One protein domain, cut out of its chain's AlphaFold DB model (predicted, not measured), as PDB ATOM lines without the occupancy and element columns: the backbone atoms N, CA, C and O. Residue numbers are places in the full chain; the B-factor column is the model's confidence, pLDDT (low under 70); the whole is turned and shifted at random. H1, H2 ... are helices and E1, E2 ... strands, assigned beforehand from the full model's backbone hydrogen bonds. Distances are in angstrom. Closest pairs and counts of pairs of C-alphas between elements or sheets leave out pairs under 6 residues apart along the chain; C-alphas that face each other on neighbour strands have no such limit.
ATOM      1  N   CYS A  71      64.036  68.395 -88.891       86.19
ATOM      2  CA  CYS A  71      64.026  67.276 -87.946       86.19
ATOM      3  C   CYS A  71      63.544  67.709 -86.560       86.19
ATOM      4  O   CYS A  71      64.150  68.581 -85.938       86.19
ATOM      5  N   THR A  72      62.500  67.064 -86.044       88.19
ATOM      6  CA  THR A  72      61.931  67.296 -84.710       88.19
ATOM      7  C   THR A  72      62.248  66.155 -83.755       88.19
ATOM      8  O   THR A  72      62.596  65.047 -84.164       88.19
ATOM      9  N   ARG A  73      62.172  66.431 -82.447       86.94
ATOM     10  CA  ARG A  73      62.286  65.392 -81.418       86.94
ATOM     11  C   ARG A  73      60.891  64.923 -81.047       86.94
ATOM     12  O   ARG A  73      60.084  65.720 -80.574       86.94
ATOM     13  N   SER A  74      60.643  63.633 -81.219       82.94
ATOM     14  CA  SER A  74      59.452  62.958 -80.719       82.94
ATOM     15  C   SER A  74      59.768  62.150 -79.464       82.94
ATOM     16  O   SER A  74      60.915  62.057 -79.022       82.94
ATOM     17  N   LEU A  75      58.732  61.565 -78.858       83.75
ATOM     18  CA  LEU A  75      58.866  60.761 -77.639       83.75
ATOM     19  C   LEU A  75      59.712  59.492 -77.851       83.75
ATOM     20  O   LEU A  75      60.288  58.987 -76.893       83.75
ATOM     21  N   GLY A  76      59.784  58.984 -79.086       87.12
ATOM     22  CA  GLY A  76      60.504  57.755 -79.432       87.12
ATOM     23  C   GLY A  76      61.811  57.964 -80.199       87.12
ATOM     24  O   GLY A  76      62.549  56.999 -80.385       87.12
ATOM     25  N   GLY A  77      62.117  59.183 -80.658       87.81
ATOM     26  CA  GLY A  77      63.286  59.414 -81.502       87.81
ATOM     27  C   GLY A  77      63.341  60.788 -82.166       87.81
ATOM     28  O   GLY A  77      62.855  61.788 -81.636       87.81
ATOM     29  N   ILE A  78      64.018  60.836 -83.314       89.81
ATOM     30  CA  ILE A  78      64.105  62.012 -84.184       89.81
ATOM     31  C   ILE A  78      63.296  61.710 -85.443       89.81
ATOM     32  O   ILE A  78      63.575  60.719 -86.114       89.81
ATOM     33  N   ASP A  79      62.346  62.582 -85.769       88.31
ATOM     34  CA  ASP A  79      61.517  62.491 -86.970       88.31
ATOM     35  C   ASP A  79      61.889  63.619 -87.932       88.31
ATOM     36  O   ASP A  79      61.867  64.790 -87.558       88.31
ATOM     37  N   CYS A  80      62.244  63.279 -89.172       86.81
ATOM     38  CA  CYS A  80      62.642  64.251 -90.189       86.81
ATOM     39  C   CYS A  80      61.569  64.394 -91.269       86.81
ATOM     40  O   CYS A  80      61.191  63.423 -91.928       86.81
ATOM     41  N   TRP A  81      61.114  65.626 -91.471       83.88
ATOM     42  CA  TRP A  81      60.030  65.993 -92.372       83.88
ATOM     43  C   TRP A  81      60.591  66.582 -93.665       83.88
ATOM     44  O   TRP A  81      61.422  67.490 -93.644       83.88
ATOM     45  N   ALA A  82      60.124  66.063 -94.804       82.12
ATOM     46  CA  ALA A  82      60.480  66.592 -96.122       82.12
ATOM     47  C   ALA A  82      59.676  67.850 -96.498       82.12
ATOM     48  O   ALA A  82      60.182  68.680 -97.241       82.12
ATOM     49  N   HIS A  83      58.448  67.961 -95.983       81.06
ATOM     50  CA  HIS A  83      57.514  69.066 -96.227       81.06
ATOM     51  C   HIS A  83      56.901  69.506 -94.882       81.06
ATOM     52  O   HIS A  83      55.767  69.115 -94.571       81.06
ATOM     53  N   PRO A  84      57.667  70.198 -94.014       77.75
ATOM     54  CA  PRO A  84      57.191  70.641 -92.699       77.75
ATOM     55  C   PRO A  84      55.945  71.538 -92.778       77.75
ATOM     56  O   PRO A  84      55.119  71.521 -91.868       77.75
ATOM     57  N   GLU A  85      55.759  72.259 -93.881       80.50
ATOM     58  CA  GLU A  85      54.635  73.159 -94.137       80.50
ATOM     59  C   GLU A  85      53.272  72.455 -94.207       80.50
ATOM     60  O   GLU A  85      52.236  73.084 -93.990       80.50
ATOM     61  N   LEU A  86      53.253  71.149 -94.493       85.19
ATOM     62  CA  LEU A  86      52.020  70.361 -94.569       85.19
ATOM     63  C   LEU A  86      51.546  69.867 -93.197       85.19
ATOM     64  O   LEU A  86      50.441  69.332 -93.087       85.19
ATOM     65  N   VAL A  87      52.364  70.015 -92.156       82.25
ATOM     66  CA  VAL A  87      52.093  69.464 -90.829       82.25
ATOM     67  C   VAL A  87      51.846  70.600 -89.843       82.25
ATOM     68  O   VAL A  87      52.655  71.504 -89.659       82.25
ATOM     69  N   THR A  88      50.691  70.567 -89.186       81.00
ATOM     70  CA  THR A  88      50.292  71.609 -88.235       81.00
ATOM     71  C   THR A  88      50.938  71.377 -86.864       81.00
ATOM     72  O   THR A  88      50.944  70.252 -86.372       81.00
ATOM     73  N   ASN A  89      51.414  72.447 -86.214       82.56
ATOM     74  CA  ASN A  89      52.044  72.422 -84.882       82.56
ATOM     75  C   ASN A  89      53.300  71.538 -84.791       82.56
ATOM     76  O   ASN A  89      53.422  70.697 -83.898       82.56
ATOM     77  N   LEU A  90      54.249  71.743 -85.706       82.31
ATOM     78  CA  LEU A  90      55.546  71.079 -85.634       82.31
ATOM     79  C   LEU A  90      56.288  71.438 -84.333       82.31
ATOM     80  O   LEU A  90      56.415  72.622 -84.010       82.31
ATOM     81  N   PRO A  91      56.798  70.440 -83.585       83.25
ATOM     82  CA  PRO A  91      57.709  70.692 -82.474       83.25
ATOM     83  C   PRO A  91      58.975  71.425 -82.945       83.25
ATOM     84  O   PRO A  91      59.318  71.341 -84.124       83.25
ATOM     85  N   PRO A  92      59.718  72.092 -82.045       80.56
ATOM     86  CA  PRO A  92      60.964  72.751 -82.415       80.56
ATOM     87  C   PRO A  92      62.009  71.754 -82.938       80.56
ATOM     88  O   PRO A  92      62.093  70.604 -82.490       80.56
ATOM     89  N   GLN A  93      62.834  72.223 -83.876       79.81
ATOM     90  CA  GLN A  93      63.879  71.423 -84.508       79.81
ATOM     91  C   GLN A  93      64.985  70.987 -83.534       79.81
ATOM     92  O   GLN A  93      65.393  71.738 -82.646       79.81
ATOM     93  N   VAL A  94      65.506  69.773 -83.735       79.88
ATOM     94  CA  VAL A  94      66.556  69.160 -82.894       79.88
ATOM     95  C   VAL A  94      67.956  69.664 -83.203       79.88
ATOM     96  O   VAL A  94      68.840  69.586 -82.355       79.88
ATOM     97  N   ALA A  95      68.154  70.159 -84.421       65.88
ATOM     98  CA  ALA A  95      69.388  70.762 -84.881       65.88
ATOM     99  C   ALA A  95      69.036  72.020 -85.672       65.88
ATOM    100  O   ALA A  95      68.150  71.995 -86.524       65.88
ATOM    101  N   GLN A  96      69.728  73.117 -85.370       60.00
ATOM    102  CA  GLN A  96      69.628  74.365 -86.119       60.00
ATOM    103  C   GLN A  96      70.405  74.237 -87.424       60.00
ATOM    104  O   GLN A  96      71.532  74.709 -87.551       60.00
ATOM    105  N   GLY A  97      69.820  73.518 -88.378       61.97
ATOM    106  CA  GLY A  97      70.181  73.664 -89.779       61.97
ATOM    107  C   GLY A  97      69.387  74.818 -90.397       61.97
ATOM    108  O   GLY A  97      68.329  75.184 -89.882       61.97
ATOM    109  N   PRO A  98      69.878  75.419 -91.487       63.97
ATOM    110  CA  PRO A  98      69.110  76.399 -92.232       63.97
ATOM    111  C   PRO A  98      67.981  75.694 -92.987       63.97
ATOM    112  O   PRO A  98      68.126  75.287 -94.142       63.97
ATOM    113  N   HIS A  99      66.871  75.516 -92.287       61.50
ATOM    114  CA  HIS A  99      65.596  75.059 -92.806       61.50
ATOM    115  C   HIS A  99      64.683  76.295 -92.803       61.50
ATOM    116  O   HIS A  99      64.615  76.995 -91.796       61.50
ATOM    117  N   ASP A 100      64.155  76.631 -93.982       56.41
ATOM    118  CA  ASP A 100      63.011  77.514 -94.261       56.41
ATOM    119  C   ASP A 100      62.718  78.774 -93.394       56.41
ATOM    120  O   ASP A 100      62.615  78.787 -92.171       56.41
ATOM    121  N   GLY A 101      62.481  79.891 -94.098       54.28
ATOM    122  CA  GLY A 101      61.800  81.094 -93.594       54.28
ATOM    123  C   GLY A 101      62.609  81.993 -92.653       54.28
ATOM    124  O   GLY A 101      62.874  83.143 -92.995       54.28
ATOM    125  N   ALA A 102      62.994  81.493 -91.476       52.03
ATOM    126  CA  ALA A 102      63.628  82.287 -90.414       52.03
ATOM    127  C   ALA A 102      65.123  81.987 -90.218       52.03
ATOM    128  O   ALA A 102      65.860  82.838 -89.723       52.03
ATOM    129  N   GLN A 103      65.579  80.795 -90.614       62.19
ATOM    130  CA  GLN A 103      66.995  80.404 -90.596       62.19
ATOM    131  C   GLN A 103      67.520  80.049 -91.990       62.19
ATOM    132  O   GLN A 103      68.595  79.470 -92.111       62.19
ATOM    133  N   ALA A 104      66.778  80.389 -93.048       67.38
ATOM    134  CA  ALA A 104      67.230  80.180 -94.415       67.38
ATOM    135  C   ALA A 104      68.559  80.912 -94.658       67.38
ATOM    136  O   ALA A 104      68.726  82.069 -94.268       67.38
ATOM    137  N   LEU A 105      69.503  80.227 -95.312       72.56
ATOM    138  CA  LEU A 105      70.714  80.877 -95.804       72.56
ATOM    139  C   LEU A 105      70.308  81.983 -96.777       72.56
ATOM    140  O   LEU A 105      69.392  81.799 -97.583       72.56
ATOM    141  N   THR A 106      71.005  83.118 -96.730       79.56
ATOM    142  CA  THR A 106      70.909  84.082 -97.825       79.56
ATOM    143  C   THR A 106      71.380  83.419 -99.117       79.56
ATOM    144  O   THR A 106      72.165  82.468 -99.094       79.56
ATOM    145  N   GLU A 107      70.933  83.937-100.259       78.50
ATOM    146  CA  GLU A 107      71.337  83.405-101.563       78.50
ATOM    147  C   GLU A 107      72.870  83.346-101.715       78.50
ATOM    148  O   GLU A 107      73.409  82.384-102.252       78.50
ATOM    149  N   GLU A 108      73.586  84.329-101.163       81.12
ATOM    150  CA  GLU A 108      75.052  84.365-101.156       81.12
ATOM    151  C   GLU A 108      75.673  83.257-100.297       81.12
ATOM    152  O   GLU A 108      76.628  82.591-100.703       81.12
ATOM    153  N   GLN A 109      75.127  83.038 -99.101       79.50
ATOM    154  CA  GLN A 109      75.597  81.989 -98.202       79.50
ATOM    155  C   GLN A 109      75.334  80.603 -98.792       79.50
ATOM    156  O   GLN A 109      76.179  79.713 -98.669       79.50
ATOM    157  N   ASP A 110      74.194  80.428 -99.461       79.50
ATOM    158  CA  ASP A 110      73.899  79.201-100.188       79.50
ATOM    159  C   ASP A 110      74.877  79.015-101.353       79.50
ATOM    160  O   ASP A 110      75.533  77.979-101.448       79.50
ATOM    161  N   ARG A 111      75.100  80.049-102.171       77.06
ATOM    162  CA  ARG A 111      76.063  80.001-103.280       77.06
ATOM    163  C   ARG A 111      77.472  79.649-102.810       77.06
ATOM    164  O   ARG A 111      78.111  78.796-103.416       77.06
ATOM    165  N   SER A 112      77.925  80.230-101.702       80.31
ATOM    166  CA  SER A 112      79.231  79.941-101.095       80.31
ATOM    167  C   SER A 112      79.327  78.513-100.551       80.31
ATOM    168  O   SER A 112      80.355  77.859-100.712       80.31
ATOM    169  N   ARG A 113      78.252  77.992 -99.943       74.62
ATOM    170  CA  ARG A 113      78.166  76.597 -99.479       74.62
ATOM    171  C   ARG A 113      78.237  75.606-100.643       74.62
ATOM    172  O   ARG A 113      78.803  74.526-100.495       74.62
ATOM    173  N   LEU A 114      77.608  75.950-101.764       76.62
ATOM    174  CA  LEU A 114      77.521  75.107-102.959       76.62
ATOM    175  C   LEU A 114      78.702  75.276-103.912       76.62
ATOM    176  O   LEU A 114      78.897  74.434-104.793       76.62
ATOM    177  N   ALA A 115      79.478  76.347-103.750       76.25
ATOM    178  CA  ALA A 115      80.656  76.605-104.550       76.25
ATOM    179  C   ALA A 115      81.640  75.439-104.428       76.25
ATOM    180  O   ALA A 115      81.910  74.903-103.349       76.25
TER     181      ALA A 115
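Overview. This is residues 71 to 115 of the 122 residues of an uncharacterized protein of Lichenicoccus roseus (UniProt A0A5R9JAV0). With little regular structure, the printed part is a small two-strand hairpin, E1 and E2, toward one end and one short helix, H1, at the other, joined by the long winding stretch of residues 82 to 106. It has 45 residues, of which 15 are in named elements, in the order E1, E2, H1, with the strands antiparallel; the class is mixed. The whole is loose, with a radius of gyration of the C-alphas of 12.6 A, and only just elongated, spanning 37 by 19 by 15 A.

Arrangement. E1, residues 71 to 73, and E2, residues 78 to 81, form an antiparallel hairpin at 144 degrees. N 72 and O 79 are 2.8 A apart, within hydrogen-bond range. H1, residues 107 to 114, is apart from E1. In H1 every O i to N i+4 pair is within hydrogen-bond range.

Along the chain. E1 begins at C-alpha 71 (64.026, 67.276, -87.946) and is 7.0 A long. E2 is 10.0 A long. H1 is 10.4 A long and ends at C-alpha 114 (77.521, 75.107, -102.959).

Size, cuts and confidence. The C-alphas of Leu 75 and Ala 115, the two farthest apart, are 38.1 A apart. The printed part has no cut. The link from E1 to E2 is tight, that from E2 to H1 long. Residues 95 to 104 have pLDDT under 70.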